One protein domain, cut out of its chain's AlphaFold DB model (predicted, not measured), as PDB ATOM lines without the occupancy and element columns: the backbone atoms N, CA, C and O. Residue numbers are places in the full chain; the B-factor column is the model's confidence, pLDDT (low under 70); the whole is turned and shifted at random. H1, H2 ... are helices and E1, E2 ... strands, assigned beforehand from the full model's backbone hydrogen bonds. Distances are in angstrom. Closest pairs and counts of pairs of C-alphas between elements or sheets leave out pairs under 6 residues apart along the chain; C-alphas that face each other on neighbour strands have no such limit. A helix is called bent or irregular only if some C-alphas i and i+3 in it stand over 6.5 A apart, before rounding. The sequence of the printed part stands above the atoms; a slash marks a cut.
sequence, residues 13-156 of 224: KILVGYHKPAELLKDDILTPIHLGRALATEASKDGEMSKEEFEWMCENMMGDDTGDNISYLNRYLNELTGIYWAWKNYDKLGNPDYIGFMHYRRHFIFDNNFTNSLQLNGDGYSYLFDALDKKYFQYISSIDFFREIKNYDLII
ATOM      1  N   LYS A  13     164.633 125.184  98.375       95.00
ATOM      2  CA  LYS A  13     164.163 126.567  98.483       95.00
ATOM      3  C   LYS A  13     162.650 126.592  98.573       95.00
ATOM      4  O   LYS A  13     161.969 126.026  97.724       95.00
ATOM      5  N   ILE A  14     162.118 127.284  99.572       95.88
ATOM      6  CA  ILE A  14     160.681 127.511  99.702       95.88
ATOM      7  C   ILE A  14     160.430 128.997  99.509       95.88
ATOM      8  O   ILE A  14     160.870 129.816 100.314       95.88
ATOM      9  N   LEU A  15     159.729 129.352  98.438       98.06
ATOM     10  CA  LEU A  15     159.313 130.727  98.216       98.06
ATOM     11  C   LEU A  15     158.195 131.088  99.194       98.06
ATOM     12  O   LEU A  15     157.198 130.374  99.294       98.06
ATOM     13  N   VAL A  16     158.346 132.210  99.891       97.94
ATOM     14  CA  VAL A  16     157.310 132.754 100.775       97.94
ATOM     15  C   VAL A  16     156.696 133.963 100.082       97.94
ATOM     16  O   VAL A  16     157.372 134.968  99.881       97.94
ATOM     17  N   GLY A  17     155.438 133.850  99.661       98.31
ATOM     18  CA  GLY A  17     154.749 134.869  98.873       98.31
ATOM     19  C   GLY A  17     154.166 136.002  99.718       98.31
ATOM     20  O   GLY A  17     153.275 135.763 100.538       98.31
ATOM     21  N   TYR A  18     154.621 137.230  99.461       97.88
ATOM     22  CA  TYR A  18     154.159 138.477 100.080       97.88
ATOM     23  C   TYR A  18     153.539 139.409  99.037       97.88
ATOM     24  O   TYR A  18     154.001 139.464  97.905       97.88
ATOM     25  N   HIS A  19     152.544 140.200  99.430       94.38
ATOM     26  CA  HIS A  19     151.993 141.301  98.617       94.38
ATOM     27  C   HIS A  19     151.973 142.639  99.378       94.38
ATOM     28  O   HIS A  19     151.479 143.638  98.869       94.38
ATOM     29  N   LYS A  20     152.461 142.644 100.626       94.12
ATOM     30  CA  LYS A  20     152.588 143.810 101.505       94.12
ATOM     31  C   LYS A  20     153.559 143.506 102.653       94.12
ATOM     32  O   LYS A  20     153.807 142.318 102.904       94.12
ATOM     33  N   PRO A  21     154.050 144.527 103.377       95.12
ATOM     34  CA  PRO A  21     154.892 144.319 104.546       95.12
ATOM     35  C   PRO A  21     154.221 143.450 105.610       95.12
ATOM     36  O   PRO A  21     153.027 143.572 105.900       95.12
ATOM     37  N   ALA A  22     155.010 142.546 106.177       94.88
ATOM     38  CA  ALA A  22     154.628 141.630 107.241       94.88
ATOM     39  C   ALA A  22     155.897 141.033 107.866       94.88
ATOM     40  O   ALA A  22     157.003 141.319 107.411       94.88
ATOM     41  N   GLU A  23     155.727 140.175 108.872       95.44
ATOM     42  CA  GLU A  23     156.831 139.425 109.475       95.44
ATOM     43  C   GLU A  23     157.674 138.719 108.399       95.44
ATOM     44  O   GLU A  23     157.160 137.949 107.575       95.44
ATOM     45  N   LEU A  24     158.969 139.036 108.368       95.69
ATOM     46  CA  LEU A  24     159.874 138.608 107.308       95.69
ATOM     47  C   LEU A  24     160.422 137.210 107.611       95.69
ATOM     48  O   LEU A  24     161.266 137.032 108.484       95.69
ATOM     49  N   LEU A  25     159.987 136.222 106.834       93.88
ATOM     50  CA  LEU A  25     160.426 134.834 106.935       93.88
ATOM     51  C   LEU A  25     161.535 134.578 105.925       93.88
ATOM     52  O   LEU A  25     161.269 134.308 104.753       93.88
ATOM     53  N   LYS A  26     162.780 134.699 106.377       93.62
ATOM     54  CA  LYS A  26     163.953 134.627 105.508       93.62
ATOM     55  C   LYS A  26     165.085 133.865 106.172       93.62
ATOM     56  O   LYS A  26     165.545 134.255 107.241       93.62
ATOM     57  N   ASP A  27     165.561 132.834 105.493       92.00
ATOM     58  CA  ASP A  27     166.781 132.110 105.837       92.00
ATOM     59  C   ASP A  27     167.330 131.378 104.598       92.00
ATOM     60  O   ASP A  27     166.992 131.709 103.458       92.00
ATOM     61  N   ASP A  28     168.206 130.396 104.800       89.44
ATOM     62  CA  ASP A  28     168.811 129.638 103.707       89.44
ATOM     63  C   ASP A  28     167.802 128.782 102.920       89.44
ATOM     64  O   ASP A  28     168.077 128.440 101.768       89.44
ATOM     65  N   ILE A  29     166.632 128.469 103.484       90.44
ATOM     66  CA  ILE A  29     165.536 127.748 102.821       90.44
ATOM     67  C   ILE A  29     164.445 128.719 102.377       90.44
ATOM     68  O   ILE A  29     164.024 128.702 101.216       90.44
ATOM     69  N   LEU A  30     163.961 129.541 103.308       93.94
ATOM     70  CA  LEU A  30     162.827 130.433 103.125       93.94
ATOM     71  C   LEU A  30     163.263 131.662 102.331       93.94
ATOM     72  O   LEU A  30     164.085 132.463 102.772       93.94
ATOM     73  N   THR A  31     162.694 131.802 101.137       96.69
ATOM     74  CA  THR A  31     163.030 132.850 100.172       96.69
ATOM     75  C   THR A  31     161.827 133.776  99.978       96.69
ATOM     76  O   THR A  31     160.907 133.426  99.236       96.69
ATOM     77  N   PRO A  32     161.793 134.957 100.619       98.31
ATOM     78  CA  PRO A  32     160.726 135.928 100.410       98.31
ATOM     79  C   PRO A  32     160.632 136.384  98.954       98.31
ATOM     80  O   PRO A  32     161.627 136.828  98.368       98.31
ATOM     81  N   ILE A  33     159.423 136.341  98.397       98.62
ATOM     82  CA  ILE A  33     159.104 136.876  97.074       98.62
ATOM     83  C   ILE A  33     157.919 137.842  97.158       98.62
ATOM     84  O   ILE A  33     156.860 137.522  97.697       98.62
ATOM     85  N   HIS A  34     158.108 139.040  96.615       98.31
ATOM     86  CA  HIS A  34     157.077 140.051  96.436       98.31
ATOM     87  C   HIS A  34     156.297 139.722  95.161       98.31
ATOM     88  O   HIS A  34     156.816 139.855  94.052       98.31
ATOM     89  N   LEU A  35     155.070 139.261  95.356       98.06
ATOM     90  CA  LEU A  35     154.113 138.889  94.327       98.06
ATOM     91  C   LEU A  35     153.448 140.126  93.732       98.06
ATOM     92  O   LEU A  35     153.063 141.032  94.469       98.06
ATOM     93  N   GLY A  36     153.270 140.137  92.414       97.25
ATOM     94  CA  GLY A  36     152.638 141.253  91.720       97.25
ATOM     95  C   GLY A  36     153.417 142.554  91.845       97.25
ATOM     96  O   GLY A  36     152.808 143.621  91.780       97.25
ATOM     97  N   ARG A  37     154.747 142.487  92.022       97.38
ATOM     98  CA  ARG A  37     155.588 143.674  92.223       97.38
ATOM     99  C   ARG A  37     155.422 144.704  91.100       97.38
ATOM    100  O   ARG A  37     155.415 145.899  91.384       97.38
ATOM    101  N   ALA A  38     155.175 144.256  89.866       97.12
ATOM    102  CA  ALA A  38     154.905 145.127  88.722       97.12
ATOM    103  C   ALA A  38     153.677 146.044  88.901       97.12
ATOM    104  O   ALA A  38     153.559 147.035  88.191       97.12
ATOM    105  N   LEU A  39     152.770 145.713  89.826       95.31
ATOM    106  CA  LEU A  39     151.536 146.450  90.115       95.31
ATOM    107  C   LEU A  39     151.511 147.029  91.541       95.31
ATOM    108  O   LEU A  39     150.483 147.557  91.957       95.31
ATOM    109  N   ALA A  40     152.593 146.901  92.316       91.38
ATOM    110  CA  ALA A  40     152.564 147.110  93.768       91.38
ATOM    111  C   ALA A  40     152.187 148.537  94.201       91.38
ATOM    112  O   ALA A  40     151.597 148.719  95.261       91.38
ATOM    113  N   THR A  41     152.511 149.544  93.386       88.94
ATOM    114  CA  THR A  41     152.201 150.955  93.666       88.94
ATOM    115  C   THR A  41     150.883 151.417  93.041       88.94
ATOM    116  O   THR A  41     150.546 152.595  93.119       88.94
ATOM    117  N   GLU A  42     150.151 150.532  92.366       91.12
ATOM    118  CA  GLU A  42     148.830 150.847  91.838       91.12
ATOM    119  C   GLU A  42     147.740 150.575  92.886       91.12
ATOM    120  O   GLU A  42     147.819 149.607  93.644       91.12
ATOM    121  N   ALA A  43     146.663 151.363  92.861       86.81
ATOM    122  CA  ALA A  43     145.502 151.148  93.720       86.81
ATOM    123  C   ALA A  43     144.952 149.718  93.614       86.81
ATOM    124  O   ALA A  43     144.743 149.176  92.523       86.81
ATOM    125  N   SER A  44     144.677 149.108  94.765       85.69
ATOM    126  CA  SER A  44     144.123 147.761  94.866       85.69
ATOM    127  C   SER A  44     142.916 147.726  95.805       85.69
ATOM    128  O   SER A  44     142.622 148.686  96.518       85.69
ATOM    129  N   LYS A  45     142.219 146.584  95.847       83.06
ATOM    130  CA  LYS A  45     141.141 146.342  96.823       83.06
ATOM    131  C   LYS A  45     141.630 146.394  98.280       83.06
ATOM    132  O   LYS A  45     140.823 146.600  99.179       83.06
ATOM    133  N   ASP A  46     142.929 146.182  98.488       79.12
ATOM    134  CA  ASP A  46     143.580 146.126  99.796       79.12
ATOM    135  C   ASP A  46     144.222 147.476 100.176       79.12
ATOM    136  O   ASP A  46     144.886 147.575 101.206       79.12
ATOM    137  N   GLY A  47     143.996 148.518  99.363       84.56
ATOM    138  CA  GLY A  47     144.571 149.851  99.515       84.56
ATOM    139  C   GLY A  47     145.728 150.122  98.553       84.56
ATOM    140  O   GLY A  47     145.940 149.393  97.578       84.56
ATOM    141  N   GLU A  48     146.451 151.202  98.832       87.06
ATOM    142  CA  GLU A  48     147.676 151.606  98.144       87.06
ATOM    143  C   GLU A  48     148.866 151.375  99.077       87.06
ATOM    144  O   GLU A  48     148.813 151.747 100.250       87.06
ATOM    145  N   MET A  49     149.925 150.752  98.559       90.62
ATOM    146  CA  MET A  49     151.182 150.578  99.285       90.62
ATOM    147  C   MET A  49     151.917 151.918  99.353       90.62
ATOM    148  O   MET A  49     152.051 152.603  98.334       90.62
ATOM    149  N   SER A  50     152.414 152.289 100.533       92.44
ATOM    150  CA  SER A  50     153.244 153.487 100.664       92.44
ATOM    151  C   SER A  50     154.574 153.310  99.924       92.44
ATOM    152  O   SER A  50     155.028 152.196  99.647       92.44
ATOM    153  N   LYS A  51     155.242 154.424  99.613       93.31
ATOM    154  CA  LYS A  51     156.568 154.380  98.994       93.31
ATOM    155  C   LYS A  51     157.581 153.671  99.901       93.31
ATOM    156  O   LYS A  51     158.353 152.846  99.422       93.31
ATOM    157  N   GLU A  52     157.536 153.955 101.198       95.81
ATOM    158  CA  GLU A  52     158.405 153.357 102.215       95.81
ATOM    159  C   GLU A  52     158.156 151.848 102.348       95.81
ATOM    160  O   GLU A  52     159.099 151.065 102.451       95.81
ATOM    161  N   GLU A  53     156.892 151.422 102.299       95.75
ATOM    162  CA  GLU A  53     156.525 150.003 102.297       95.75
ATOM    163  C   GLU A  53     157.048 149.287 101.045       95.75
ATOM    164  O   GLU A  53     157.607 148.191 101.143       95.75
ATOM    165  N   PHE A  54     156.913 149.910  99.870       96.38
ATOM    166  CA  PHE A  54     157.418 149.362  98.613       96.38
ATOM    167  C   PHE A  54     158.948 149.242  98.607       96.38
ATOM    168  O   PHE A  54     159.481 148.206  98.199       96.38
ATOM    169  N   GLU A  55     159.656 150.264  99.090       97.25
ATOM    170  CA  GLU A  55     161.116 150.257  99.233       97.25
ATOM    171  C   GLU A  55     161.567 149.147 100.191       97.25
ATOM    172  O   GLU A  55     162.401 148.321  99.815       97.25
ATOM    173  N   TRP A  56     160.932 149.025 101.363       97.69
ATOM    174  CA  TRP A  56     161.218 147.946 102.314       97.69
ATOM    175  C   TRP A  56     161.020 146.557 101.690       97.69
ATOM    176  O   TRP A  56     161.860 145.666 101.850       97.69
ATOM    177  N   MET A  57     159.937 146.355 100.933       97.62
ATOM    178  CA  MET A  57     159.675 145.096 100.226       97.62
ATOM    179  C   MET A  57     160.743 144.802  99.162       97.62
ATOM    180  O   MET A  57     161.140 143.647  98.984       97.62
ATOM    181  N   CYS A  58     161.219 145.826  98.446       97.56
ATOM    182  CA  CYS A  58     162.271 145.688  97.438       97.56
ATOM    183  C   CYS A  58     163.629 145.332  98.051       97.56
ATOM    184  O   CYS A  58     164.347 144.513  97.481       97.56
ATOM    185  N   GLU A  59     163.963 145.901  99.210       97.75
ATOM    186  CA  GLU A  59     165.210 145.621  99.932       97.75
ATOM    187  C   GLU A  59     165.235 144.213 100.538       97.75
ATOM    188  O   GLU A  59     166.274 143.547 100.567       97.75
ATOM    189  N   ASN A  60     164.088 143.735 101.026       98.06
ATOM    190  CA  ASN A  60     164.036 142.507 101.818       98.06
ATOM    191  C   ASN A  60     163.702 141.253 101.004       98.06
ATOM    192  O   ASN A  60     164.053 140.142 101.429       98.06
ATOM    193  N   MET A  61     163.072 141.411  99.837       97.56
ATOM    194  CA  MET A  61     162.474 140.315  99.073       97.56
ATOM    195  C   MET A  61     162.873 140.346  97.601       97.56
ATOM    196  O   MET A  61     163.104 141.404  97.013       97.56
ATOM    197  N   MET A  62     162.861 139.181  96.960       97.50
ATOM    198  CA  MET A  62     162.954 139.097  95.502       97.50
ATOM    199  C   MET A  62     161.650 139.570  94.858       97.50
ATOM    200  O   MET A  62     160.585 139.456  95.459       97.50
ATOM    201  N   GLY A  63     161.722 140.119  93.647       98.12
ATOM    202  CA  GLY A  63     160.543 140.515  92.878       98.12
ATOM    203  C   GLY A  63     160.170 139.457  91.861       98.12
ATOM    204  O   GLY A  63     161.044 138.967  91.141       98.12
ATOM    205  N   ASP A  64     158.879 139.143  91.777       98.56
ATOM    206  CA  ASP A  64     158.352 138.283  90.719       98.56
ATOM    207  C   ASP A  64     158.260 138.987  89.352       98.56
ATOM    208  O   ASP A  64     157.727 138.411  88.414       98.56
ATOM    209  N   ASP A  65     158.782 140.210  89.225       98.62
ATOM    210  CA  ASP A  65     158.748 141.098  88.057       98.62
ATOM    211  C   ASP A  65     160.088 141.187  87.298       98.62
ATOM    212  O   ASP A  65     160.260 142.015  86.403       98.62
ATOM    213  N   THR A  66     161.053 140.324  87.628       98.31
ATOM    214  CA  THR A  66     162.382 140.294  86.990       98.31
ATOM    215  C   THR A  66     162.550 139.094  86.052       98.31
ATOM    216  O   THR A  66     161.946 138.050  86.261       98.31
ATOM    217  N   GLY A  67     163.414 139.180  85.034       97.88
ATOM    218  CA  GLY A  67     163.589 138.076  84.070       97.88
ATOM    219  C   GLY A  67     162.306 137.748  83.291       97.88
ATOM    220  O   GLY A  67     161.496 138.641  83.050       97.88
ATOM    221  N   ASP A  68     162.117 136.483  82.898       98.56
ATOM    222  CA  ASP A  68     160.843 136.026  82.315       98.56
ATOM    223  C   ASP A  68     159.796 135.930  83.427       98.56
ATOM    224  O   ASP A  68     159.979 135.211  84.415       98.56
ATOM    225  N   ASN A  69     158.728 136.715  83.288       98.75
ATOM    226  CA  ASN A  69     157.731 136.877  84.325       98.75
ATOM    227  C   ASN A  69     156.345 137.265  83.798       98.75
ATOM    228  O   ASN A  69     156.173 137.721  82.669       98.75
ATOM    229  N   ILE A  70     155.364 137.110  84.685       98.69
ATOM    230  CA  ILE A  70     153.966 137.501  84.479       98.69
ATOM    231  C   ILE A  70     153.424 138.293  85.678       98.69
ATOM    232  O   ILE A  70     152.240 138.206  85.993       98.69
ATOM    233  N   SER A  71     154.278 139.058  86.366       98.50
ATOM    234  CA  SER A  71     153.904 139.821  87.572       98.50
ATOM    235  C   SER A  71     152.705 140.751  87.335       98.50
ATOM    236  O   SER A  71     151.793 140.838  88.155       98.50
ATOM    237  N   TYR A  72     152.624 141.349  86.142       97.81
ATOM    238  CA  TYR A  72     151.509 142.200  85.704       97.81
ATOM    239  C   TYR A  72     150.145 141.478  85.627       97.81
ATOM    240  O   TYR A  72     149.112 142.128  85.489       97.81
ATOM    241  N   LEU A  73     150.109 140.142  85.721       97.94
ATOM    242  CA  LEU A  73     148.880 139.343  85.783       97.94
ATOM    243  C   LEU A  73     148.470 138.974  87.216       97.94
ATOM    244  O   LEU A  73     147.494 138.244  87.393       97.94
ATOM    245  N   ASN A  74     149.169 139.460  88.248       97.06
ATOM    246  CA  ASN A  74     148.939 139.038  89.633       97.06
ATOM    247  C   ASN A  74     147.506 139.298  90.112       97.06
ATOM    248  O   ASN A  74     146.930 138.445  90.776       97.06
ATOM    249  N   ARG A  75     146.856 140.380  89.666       94.50
ATOM    250  CA  ARG A  75     145.436 140.640  89.980       94.50
ATOM    251  C   ARG A  75     144.467 139.563  89.478       94.50
ATOM    252  O   ARG A  75     143.336 139.502  89.952       94.50
ATOM    253  N   TYR A  76     144.888 138.739  88.519       93.62
ATOM    254  CA  TYR A  76     144.091 137.654  87.942       93.62
ATOM    255  C   TYR A  76     144.568 136.269  88.385       93.62
ATOM    256  O   TYR A  76     143.759 135.353  88.511       93.62
ATOM    257  N   LEU A  77     145.878 136.109  88.582       95.81
ATOM    258  CA  LEU A  77     146.525 134.812  88.799       95.81
ATOM    259  C   LEU A  77     147.083 134.635  90.219       95.81
ATOM    260  O   LEU A  77     147.484 133.529  90.579       95.81
ATOM    261  N   ASN A  78     147.078 135.694  91.029       95.50
ATOM    262  CA  ASN A  78     147.587 135.734  92.397       95.50
ATOM    263  C   ASN A  78     148.986 135.094  92.496       95.50
ATOM    264  O   ASN A  78     149.865 135.372  91.680       95.50
ATOM    265  N   GLU A  79     149.208 134.208  93.467       97.94
ATOM    266  CA  GLU A  79     150.498 133.568  93.748       97.94
ATOM    267  C   GLU A  79     151.097 132.790  92.567       97.94
ATOM    268  O   GLU A  79     152.304 132.534  92.553       97.94
ATOM    269  N   LEU A  80     150.293 132.442  91.553       98.00
ATOM    270  CA  LEU A  80     150.805 131.786  90.350       98.00
ATOM    271  C   LEU A  80     151.846 132.643  89.621       98.00
ATOM    272  O   LEU A  80     152.671 132.077  88.910       98.00
ATOM    273  N   THR A  81     151.862 133.969  89.803       98.56
ATOM    274  CA  THR A  81     152.910 134.822  89.220       98.56
ATOM    275  C   THR A  81     154.278 134.553  89.840       98.56
ATOM    276  O   THR A  81     155.255 134.401  89.109       98.56
ATOM    277  N   GLY A  82     154.345 134.378  91.164       98.44
ATOM    278  CA  GLY A  82     155.569 133.990  91.867       98.44
ATOM    279  C   GLY A  82     156.004 132.558  91.554       98.44
ATOM    280  O   GLY A  82     157.188 132.304  91.341       98.44
ATOM    281  N   ILE A  83     155.049 131.627  91.447       98.50
ATOM    282  CA  ILE A  83     155.331 130.236  91.050       98.50
ATOM    283  C   ILE A  83     155.856 130.182  89.605       98.50
ATOM    284  O   ILE A  83     156.838 129.495  89.327       98.50
ATOM    285  N   TYR A  84     155.249 130.940  88.686       98.69
ATOM    286  CA  TYR A  84     155.728 131.067  87.310       98.69
ATOM    287  C   TYR A  84     157.137 131.659  87.266       98.69
ATOM    288  O   TYR A  84     158.002 131.130  86.569       98.69
ATOM    289  N   TRP A  85     157.385 132.726  88.031       98.75
ATOM    290  CA  TRP A  85     158.704 133.339  88.119       98.75
ATOM    291  C   TRP A  85     159.755 132.314  88.552       98.75
ATOM    292  O   TRP A  85     160.786 132.179  87.894       98.75
ATOM    293  N   ALA A  86     159.468 131.531  89.593       98.31
ATOM    294  CA  ALA A  86     160.374 130.499  90.078       98.31
ATOM    295  C   ALA A  86     160.633 129.401  89.034       98.31
ATOM    296  O   ALA A  86     161.768 128.956  88.885       98.31
ATOM    297  N   TRP A  87     159.612 129.004  88.266       98.56
ATOM    298  CA  TRP A  87     159.769 128.063  87.152       98.56
ATOM    299  C   TRP A  87     160.693 128.609  86.055       98.56
ATOM    300  O   TRP A  87     161.561 127.889  85.560       98.56
ATOM    301  N   LYS A  88     160.522 129.875  85.665       98.62
ATOM    302  CA  LYS A  88     161.284 130.485  84.566       98.62
ATOM    303  C   LYS A  88     162.676 130.970  84.949       98.62
ATOM    304  O   LYS A  88     163.517 131.132  84.072       98.62
ATOM    305  N   ASN A  89     162.911 131.189  86.235       98.31
ATOM    306  CA  ASN A  89     164.148 131.742  86.779       98.31
ATOM    307  C   ASN A  89     164.769 130.786  87.813       98.31
ATOM    308  O   ASN A  89     165.370 131.222  88.794       98.31
ATOM    309  N   TYR A  90     164.578 129.477  87.625       97.75
ATOM    310  CA  TYR A  90     164.966 128.437  88.583       97.75
ATOM    311  C   TYR A  90     166.469 128.431  88.906       97.75
ATOM    312  O   TYR A  90     166.888 128.146  90.029       97.75
ATOM    313  N   ASP A  91     167.291 128.832  87.938       97.31
ATOM    314  CA  ASP A  91     168.730 129.020  88.084       97.31
ATOM    315  C   ASP A  91     169.079 130.121  89.092       97.31
ATOM    316  O   ASP A  91     170.024 129.965  89.869       97.31
ATOM    317  N   LYS A  92     168.269 131.184  89.170       96.81
ATOM    318  CA  LYS A  92     168.430 132.261  90.161       96.81
ATOM    319  C   LYS A  92     168.145 131.799  91.589       96.81
ATOM    320  O   LYS A  92     168.562 132.462  92.534       96.81
ATOM    321  N   LEU A  93     167.460 130.665  91.752       96.56
ATOM    322  CA  LEU A  93     167.237 130.008  93.043       96.56
ATOM    323  C   LEU A  93     168.348 129.004  93.393       96.56
ATOM    324  O   LEU A  93     168.280 128.353  94.433       96.56
ATOM    325  N   GLY A  94     169.376 128.880  92.548       96.25
ATOM    326  CA  GLY A  94     170.484 127.948  92.742       96.25
ATOM    327  C   GLY A  94     170.205 126.531  92.241       96.25
ATOM    328  O   GLY A  94     170.978 125.636  92.564       96.25
ATOM    329  N   ASN A  95     169.149 126.328  91.440       96.38
ATOM    330  CA  ASN A  95     168.699 125.013  90.966       96.38
ATOM    331  C   ASN A  95     168.539 123.996  92.113       96.38
ATOM    332  O   ASN A  95     169.237 122.977  92.107       96.38
ATOM    333  N   PRO A  96     167.685 124.283  93.114       95.56
ATOM    334  CA  PRO A  96     167.554 123.416  94.276       95.56
ATOM    335  C   PRO A  96     167.041 122.021  93.879       95.56
ATOM    336  O   PRO A  96     166.414 121.860  92.840       95.56
ATOM    337  N   ASP A  97     167.287 121.003  94.700       94.62
ATOM    338  CA  ASP A  97     166.739 119.660  94.466       94.62
ATOM    339  C   ASP A  97     165.233 119.616  94.767       94.62
ATOM    340  O   ASP A  97     164.510 118.869  94.115       94.62
ATOM    341  N   TYR A  98     164.784 120.445  95.717       95.69
ATOM    342  CA  TYR A  98     163.384 120.657  96.073       95.69
ATOM    343  C   TYR A  98     163.001 122.136  95.988       95.69
ATOM    344  O   TYR A  98     163.720 123.026  96.454       95.69
ATOM    345  N   ILE A  99     161.812 122.406  95.469       96.69
ATOM    346  CA  ILE A  99     161.192 123.724  95.452       96.69
ATOM    347  C   ILE A  99     159.835 123.692  96.145       96.69
ATOM    348  O   ILE A  99     159.025 122.792  95.949       96.69
ATOM    349  N   GLY A 100     159.562 124.714  96.945       96.69
ATOM    350  CA  GLY A 100     158.268 124.883  97.579       96.69
ATOM    351  C   GLY A 100     157.713 126.287  97.459       96.69
ATOM    352  O   GLY A 100     158.406 127.233  97.084       96.69
ATOM    353  N   PHE A 101     156.448 126.411  97.832       98.12
ATOM    354  CA  PHE A 101     155.752 127.678  97.957       98.12
ATOM    355  C   PHE A 101     154.896 127.683  99.228       98.12
ATOM    356  O   PHE A 101     154.201 126.710  99.527       98.12
ATOM    357  N   MET A 102     154.935 128.790  99.967       96.25
ATOM    358  CA  MET A 102     154.079 129.077 101.117       96.25
ATOM    359  C   MET A 102     153.582 130.523 101.062       96.25
ATOM    360  O   MET A 102     154.210 131.390 100.455       96.25
ATOM    361  N   HIS A 103     152.469 130.813 101.731       96.94
ATOM    362  CA  HIS A 103     152.031 132.198 101.910       96.94
ATOM    363  C   HIS A 103     152.721 132.806 103.128       96.94
ATOM    364  O   HIS A 103     152.947 132.108 104.106       96.94
ATOM    365  N   TYR A 104     152.910 134.123 103.144       95.56
ATOM    366  CA  TYR A 104     153.509 134.840 104.278       95.56
ATOM    367  C   TYR A 104     152.781 134.728 105.638       95.56
ATOM    368  O   TYR A 104     153.290 135.186 106.659       95.56
ATOM    369  N   ARG A 105     151.560 134.175 105.668       93.75
ATOM    370  CA  ARG A 105     150.736 133.986 106.882       93.75
ATOM    371  C   ARG A 105     150.175 132.573 107.038       93.75
ATOM    372  O   ARG A 105     149.315 132.355 107.888       93.75
ATOM    373  N   ARG A 106     150.590 131.623 106.196       93.25
ATOM    374  CA  ARG A 106     150.149 130.221 106.260       93.25
ATOM    375  C   ARG A 106     151.338 129.336 105.931       93.25
ATOM    376  O   ARG A 106     151.862 129.406 104.822       93.25
ATOM    377  N   HIS A 107     151.728 128.503 106.888       92.50
ATOM    378  CA  HIS A 107     152.940 127.694 106.810       92.50
ATOM    379  C   HIS A 107     152.636 126.237 107.140       92.50
ATOM    380  O   HIS A 107     151.637 125.929 107.794       92.50
ATOM    381  N   PHE A 108     153.501 125.340 106.679       90.56
ATOM    382  CA  PHE A 108     153.434 123.937 107.066       90.56
ATOM    383  C   PHE A 108     153.874 123.754 108.521       90.56
ATOM    384  O   PHE A 108     154.811 124.399 108.985       90.56
ATOM    385  N   ILE A 109     153.200 122.837 109.211       87.62
ATOM    386  CA  ILE A 109     153.561 122.353 110.542       87.62
ATOM    387  C   ILE A 109     153.571 120.828 110.453       87.62
ATOM    388  O   ILE A 109     152.581 120.231 110.030       87.62
ATOM    389  N   PHE A 110     154.682 120.205 110.842       84.31
ATOM    390  CA  PHE A 110     154.848 118.747 110.772       84.31
ATOM    391  C   PHE A 110     154.532 118.034 112.096       84.31
ATOM    392  O   PHE A 110     154.345 116.818 112.117       84.31
ATOM    393  N   ASP A 111     154.413 118.776 113.201       83.88
ATOM    394  CA  ASP A 111     154.025 118.228 114.502       83.88
ATOM    395  C   ASP A 111     152.496 118.087 114.619       83.88
ATOM    396  O   ASP A 111     151.774 119.027 114.965       83.88
ATOM    397  N   ASN A 112     151.996 116.875 114.361       77.94
ATOM    398  CA  ASN A 112     150.571 116.561 114.480       77.94
ATOM    399  C   ASN A 112     150.029 116.743 115.912       77.94
ATOM    400  O   ASN A 112     148.886 117.176 116.074       77.94
ATOM    401  N   ASN A 113     150.823 116.445 116.948       82.75
ATOM    402  CA  ASN A 113     150.378 116.598 118.339       82.75
ATOM    403  C   ASN A 113     150.147 118.069 118.662       82.75
ATOM    404  O   ASN A 113     149.160 118.414 119.312       82.75
ATOM    405  N   PHE A 114     151.026 118.933 118.156       82.12
ATOM    406  CA  PHE A 114     150.867 120.366 118.305       82.12
ATOM    407  C   PHE A 114     149.612 120.877 117.589       82.12
ATOM    408  O   PHE A 114     148.810 121.579 118.204       82.12
ATOM    409  N   THR A 115     149.371 120.464 116.339       81.88
ATOM    410  CA  THR A 115     148.180 120.913 115.591       81.88
ATOM    411  C   THR A 115     146.857 120.541 116.266       81.88
ATOM    412  O   THR A 115     145.909 121.313 116.199       81.88
ATOM    413  N   ASN A 116     146.798 119.424 117.000       82.19
ATOM    414  CA  ASN A 116     145.602 119.027 117.753       82.19
ATOM    415  C   ASN A 116     145.270 119.972 118.921       82.19
ATOM    416  O   ASN A 116     144.144 119.962 119.410       82.19
ATOM    417  N   SER A 117     146.245 120.760 119.385       85.56
ATOM    418  CA  SER A 117     146.052 121.764 120.438       85.56
ATOM    419  C   SER A 117     145.610 123.129 119.908       85.56
ATOM    420  O   SER A 117     145.252 124.001 120.698       85.56
ATOM    421  N   LEU A 118     145.651 123.327 118.587       88.25
ATOM    422  CA  LEU A 118     145.308 124.591 117.956       88.25
ATOM    423  C   LEU A 118     143.826 124.649 117.592       88.25
ATOM    424  O   LEU A 118     143.209 123.654 117.211       88.25
ATOM    425  N   GLN A 119     143.272 125.854 117.656       89.75
ATOM    426  CA  GLN A 119     141.921 126.119 117.187       89.75
ATOM    427  C   GLN A 119     141.870 126.023 115.655       89.75
ATOM    428  O   GLN A 119     142.747 126.546 114.967       89.75
ATOM    429  N   LEU A 120     140.827 125.398 115.107       87.31
ATOM    430  CA  LEU A 120     140.545 125.468 113.673       87.31
ATOM    431  C   LEU A 120     140.042 126.867 113.298       87.31
ATOM    432  O   LEU A 120     139.194 127.446 113.975       87.31
ATOM    433  N   ASN A 121     140.558 127.399 112.198       85.50
ATOM    434  CA  ASN A 121     140.053 128.607 111.571       85.50
ATOM    435  C   ASN A 121     138.623 128.375 111.055       85.50
ATOM    436  O   ASN A 121     138.223 127.241 110.802       85.50
ATOM    437  N   GLY A 122     137.868 129.454 110.830       76.75
ATOM    438  CA  GLY A 122     136.489 129.401 110.315       76.75
ATOM    439  C   GLY A 122     136.351 128.712 108.949       76.75
ATOM    440  O   GLY A 122     135.257 128.340 108.541       76.75
ATOM    441  N   ASP A 123     137.467 128.516 108.250       76.25
ATOM    442  CA  ASP A 123     137.536 127.760 107.006       76.25
ATOM    443  C   ASP A 123     137.473 126.230 107.206       76.25
ATOM    444  O   ASP A 123     137.270 125.498 106.242       76.25
ATOM    445  N   GLY A 124     137.591 125.756 108.450       76.19
ATOM    446  CA  GLY A 124     137.511 124.349 108.833       76.19
ATOM    447  C   GLY A 124     138.774 123.536 108.541       76.19
ATOM    448  O   GLY A 124     138.822 122.367 108.898       76.19
ATOM    449  N   TYR A 125     139.818 124.098 107.930       80.38
ATOM    450  CA  TYR A 125     140.984 123.312 107.494       80.38
ATOM    451  C   TYR A 125     142.327 123.854 107.969       80.38
ATOM    452  O   TYR A 125     143.283 123.083 108.080       80.38
ATOM    453  N   SER A 126     142.440 125.158 108.220       87.44
ATOM    454  CA  SER A 126     143.669 125.754 108.733       87.44
ATOM    455  C   SER A 126     143.597 125.936 110.244       87.44
ATOM    456  O   SER A 126     142.519 126.020 110.824       87.44
ATOM    457  N   TYR A 127     144.754 125.969 110.897       89.75
ATOM    458  CA  TYR A 127     144.849 126.201 112.333       89.75
ATOM    459  C   TYR A 127     145.163 127.672 112.603       89.75
ATOM    460  O   TYR A 127     145.996 128.273 111.918       89.75
ATOM    461  N   LEU A 128     144.505 128.243 113.606       91.19
ATOM    462  CA  LEU A 128     144.803 129.570 114.121       91.19
ATOM    463  C   LEU A 128     145.963 129.494 115.109       91.19
ATOM    464  O   LEU A 128     146.061 128.575 115.922       91.19
ATOM    465  N   PHE A 129     146.829 130.494 115.028       89.94
ATOM    466  CA  PHE A 129     147.895 130.721 115.986       89.94
ATOM    467  C   PHE A 129     147.907 132.213 116.312       89.94
ATOM    468  O   PHE A 129     148.007 133.044 115.408       89.94
ATOM    469  N   ASP A 130     147.779 132.543 117.594       86.06
ATOM    470  CA  ASP A 130     147.445 133.901 118.038       86.06
ATOM    471  C   ASP A 130     148.586 134.916 117.876       86.06
ATOM    472  O   ASP A 130     148.335 136.114 117.754       86.06
ATOM    473  N   ALA A 131     149.843 134.460 117.867       87.12
ATOM    474  CA  ALA A 131     151.017 135.322 117.786       87.12
ATOM    475  C   ALA A 131     152.171 134.695 116.988       87.12
ATOM    476  O   ALA A 131     152.417 133.496 117.057       87.12
ATOM    477  N   LEU A 132     152.939 135.532 116.286       88.62
ATOM    478  CA  LEU A 132     154.207 135.149 115.654       88.62
ATOM    479  C   LEU A 132     155.347 135.270 116.677       88.62
ATOM    480  O   LEU A 132     156.194 136.153 116.594       88.62
ATOM    481  N   ASP A 133     155.312 134.428 117.705       89.62
ATOM    482  CA  ASP A 133     156.281 134.437 118.800       89.62
ATOM    483  C   ASP A 133     157.363 133.353 118.639       89.62
ATOM    484  O   ASP A 133     157.392 132.576 117.683       89.62
ATOM    485  N   LYS A 134     158.273 133.256 119.614       88.19
ATOM    486  CA  LYS A 134     159.327 132.231 119.605       88.19
ATOM    487  C   LYS A 134     158.763 130.807 119.502       88.19
ATOM    488  O   LYS A 134     159.408 129.957 118.895       88.19
ATOM    489  N   LYS A 135     157.593 130.542 120.094       87.44
ATOM    490  CA  LYS A 135     156.944 129.232 120.028       87.44
ATOM    491  C   LYS A 135     156.467 128.958 118.605       87.44
ATOM    492  O   LYS A 135     156.709 127.868 118.105       87.44
ATOM    493  N   TYR A 136     155.874 129.938 117.925       88.25
ATOM    494  CA  TYR A 136     155.504 129.824 116.512       88.25
ATOM    495  C   TYR A 136     156.691 129.392 115.649       88.25
ATOM    496  O   TYR A 136     156.633 128.372 114.963       88.25
ATOM    497  N   PHE A 137     157.804 130.121 115.760       87.62
ATOM    498  CA  PHE A 137     159.012 129.864 114.976       87.62
ATOM    499  C   PHE A 137     159.693 128.527 115.290       87.62
ATOM    500  O   PHE A 137     160.411 127.998 114.444       87.62
ATOM    501  N   GLN A 138     159.452 127.947 116.469       85.88
ATOM    502  CA  GLN A 138     159.901 126.587 116.777       85.88
ATOM    503  C   GLN A 138     159.159 125.530 115.948       85.88
ATOM    504  O   GLN A 138     159.776 124.540 115.578       85.88
ATOM    505  N   TYR A 139     157.877 125.742 115.629       84.06
ATOM    506  CA  TYR A 139     157.049 124.776 114.891       84.06
ATOM    507  C   TYR A 139     157.089 124.934 113.369       84.06
ATOM    508  O   TYR A 139     156.706 124.012 112.651       84.06
ATOM    509  N   ILE A 140     157.544 126.087 112.881       83.50
ATOM    510  CA  ILE A 140     157.769 126.346 111.452       83.50
ATOM    511  C   ILE A 140     159.267 126.377 111.118       83.50
ATOM    512  O   ILE A 140     159.699 127.096 110.219       83.50
ATOM    513  N   SER A 141     160.081 125.639 111.876       76.06
ATOM    514  CA  SER A 141     161.529 125.681 111.723       76.06
ATOM    515  C   SER A 141     161.978 125.026 110.418       76.06
ATOM    516  O   SER A 141     161.670 123.868 110.139       76.06
ATOM    517  N   SER A 142     162.818 125.740 109.671       69.50
ATOM    518  CA  SER A 142     163.565 125.277 108.494       69.50
ATOM    519  C   SER A 142     164.263 123.920 108.684       69.50
ATOM    520  O   SER A 142     164.401 123.150 107.732       69.50
ATOM    521  N   ILE A 143     164.639 123.559 109.917       71.81
ATOM    522  CA  ILE A 143     165.256 122.257 110.200       71.81
ATOM    523  C   ILE A 143     164.285 121.081 110.027       71.81
ATOM    524  O   ILE A 143     164.694 120.016 109.561       71.81
ATOM    525  N   ASP A 144     163.004 121.272 110.356       73.81
ATOM    526  CA  ASP A 144     161.984 120.236 110.205       73.81
ATOM    527  C   ASP A 144     161.669 120.018 108.724       73.81
ATOM    528  O   ASP A 144     161.608 118.875 108.277       73.81
ATOM    529  N   PHE A 145     161.605 121.096 107.934       73.56
ATOM    530  CA  PHE A 145     161.472 121.004 106.477       73.56
ATOM    531  C   PHE A 145     162.575 120.138 105.861       73.56
ATOM    532  O   PHE A 145     162.279 119.189 105.140       73.56
ATOM    533  N   PHE A 146     163.845 120.395 106.196       73.31
ATOM    534  CA  PHE A 146     164.966 119.584 105.707       73.31
ATOM    535  C   PHE A 146     164.901 118.113 106.133       73.31
ATOM    536  O   PHE A 146     165.376 117.243 105.395       73.31
ATOM    537  N   ARG A 147     164.389 117.823 107.335       77.62
ATOM    538  CA  ARG A 147     164.287 116.450 107.840       77.62
ATOM    539  C   ARG A 147     163.211 115.669 107.095       77.62
ATOM    540  O   ARG A 147     163.470 114.534 106.700       77.62
ATOM    541  N   GLU A 148     162.039 116.265 106.903       78.56
ATOM    542  CA  GLU A 148     160.889 115.562 106.337       78.56
ATOM    543  C   GLU A 148     161.023 115.343 104.824       78.56
ATOM    544  O   GLU A 148     160.762 114.239 104.347       78.56
ATOM    545  N   ILE A 149     161.498 116.337 104.062       83.50
ATOM    546  CA  ILE A 149     161.479 116.311 102.583       83.50
ATOM    547  C   ILE A 149     162.221 115.126 101.967       83.50
ATOM    548  O   ILE A 149     161.834 114.643 100.913       83.50
ATOM    549  N   LYS A 150     163.257 114.597 102.630       83.25
ATOM    550  CA  LYS A 150     164.059 113.483 102.094       83.25
ATOM    551  C   LYS A 150     163.262 112.189 101.948       83.25
ATOM    552  O   LYS A 150     163.704 111.281 101.248       83.25
ATOM    553  N   ASN A 151     162.128 112.099 102.637       87.00
ATOM    554  CA  ASN A 151     161.278 110.916 102.666       87.00
ATOM    555  C   ASN A 151     160.098 111.011 101.689       87.00
ATOM    556  O   ASN A 151     159.355 110.040 101.560       87.00
ATOM    557  N   TYR A 152     159.912 112.154 101.020       91.12
ATOM    558  CA  TYR A 152     158.735 112.423 100.198       91.12
ATOM    559  C   TYR A 152     159.118 113.065  98.860       91.12
ATOM    560  O   TYR A 152     160.029 113.885  98.783       91.12
ATOM    561  N   ASP A 153     158.382 112.723  97.804       92.81
ATOM    562  CA  ASP A 153     158.478 113.404  96.504       92.81
ATOM    563  C   ASP A 153     157.612 114.675  96.457       92.81
ATOM    564  O   ASP A 153     157.821 115.551  95.628       92.81
ATOM    565  N   LEU A 154     156.595 114.759  97.319       94.19
ATOM    566  CA  LEU A 154     155.649 115.865  97.364       94.19
ATOM    567  C   LEU A 154     155.093 116.018  98.781       94.19
ATOM    568  O   LEU A 154     154.529 115.081  99.344       94.19
ATOM    569  N   ILE A 155     155.191 117.227  99.323       93.44
ATOM    570  CA  ILE A 155     154.526 117.650 100.555       93.44
ATOM    571  C   ILE A 155     153.468 118.679 100.176       93.44
ATOM    572  O   ILE A 155     153.775 119.715  99.592       93.44
ATOM    573  N   ILE A 156     152.218 118.398 100.527       94.31
ATOM    574  CA  ILE A 156     151.062 119.275 100.308       94.31
ATOM    575  C   ILE A 156     150.166 119.270 101.552       94.31
ATOM    576  O   ILE A 156     150.270 118.357 102.377       94.31
TER     577      ILE A 156
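AT A GLANCE: This is residues 13 to 156 of the 224 residues of the protein "DUF4422 domain-containing protein" of Campylobacter jejuni (UniProt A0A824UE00). A small, strongly twisted sheet of three parallel strands stands in the middle, with the helix H3 on it, the short H4 beside H3 and H2 folded back against H3, while H1 sits beyond the end of E2. Away from H3, past the sheet, H5, H6, H7 and the long loop of residues 116 to 133 make a looser second part. The printed part has 144 residues with seven named helices and three named strands, in the order E1 E2 H1 H2 H3 H4 E3 H5 H6 H7; under half of the residues are in these elements. The sheet order is E2 E1 E3, and the class is mixed, helices and strands. The whole is compact, with a radius of gyration of the C-alphas of 15.9 A and spans of 43 by 34 by 25 A.

IN THESE COORDINATES: E1, residues 13 to 18, is 15.6 A long and begins with C-alpha 13 at (164.163, 126.567, 98.483). E2 is residues 30 to 34, 13.1 A, and E3 is residues 98 to 103, 17.2 A. H1, residues 51 to 60, is the longest helix by residues, 14.3 A, and H3 is residues 80 to 88, 12.0 A. H2 is residues 71 to 77, H4 residues 90 to 93, H5 residues 112 to 115 and H6 residues 134 to 139. H7, residues 142 to 149, is 10.9 A long and ends with C-alpha 149 at (161.479, 116.311, 102.583).

HOW THE PARTS SIT: E1 is the inner strand, parallel to E3 at 20 degrees, with N 15 and O 100 2.8 A apart, and parallel to E2 at 35 degrees, with N 31 and O 14 2.8 A apart; both pairs are within hydrogen-bond range. H3 is on the sheet at a height of 7.9 A, only just over none of the strands, with two of its C-alphas falling on E2 and two on E1; the closest C-alphas of H3 and E2 are those of Gly 82 and Ile 33, 6.9 A. H2 and H3 form a helical hairpin and touch at a steep tilt of 45 degrees, opposite ways, closest at the C-alphas of Ser 71 and Thr 81, 5.4 A. H4 is close to H3 but not clearly touching, at Leu 93 and Ala 86, whose C-alphas are 7.5 A apart. H1 and H4 only graze the sheet, and so does H7, which is only just on it, with 5 pairs of C-alphas within 10 A. H5 and H6 are not on the sheet, and they are only just apart, 8.3 A at the closest. Each O i to N i+4 pair is within hydrogen-bond range in H1, H3, H6 and H7; H2, irregular with C-alphas 72 and 75 7.6 A apart, has 1 of 3 such pairs and 3 of 4 O i to N i+3 pairs, and H4 and H5 are too short for an O i to N i+4 pair.

THE WHOLE: The C-alphas farthest apart, those of Ala 43 and Asn 151, are 44.1 A apart. The printed part has no cut. The links E1 to E2, E2 to H1 and H5 to H6 are long. The mean pLDDT of the printed part is 91.7, and residue 142 is under 70.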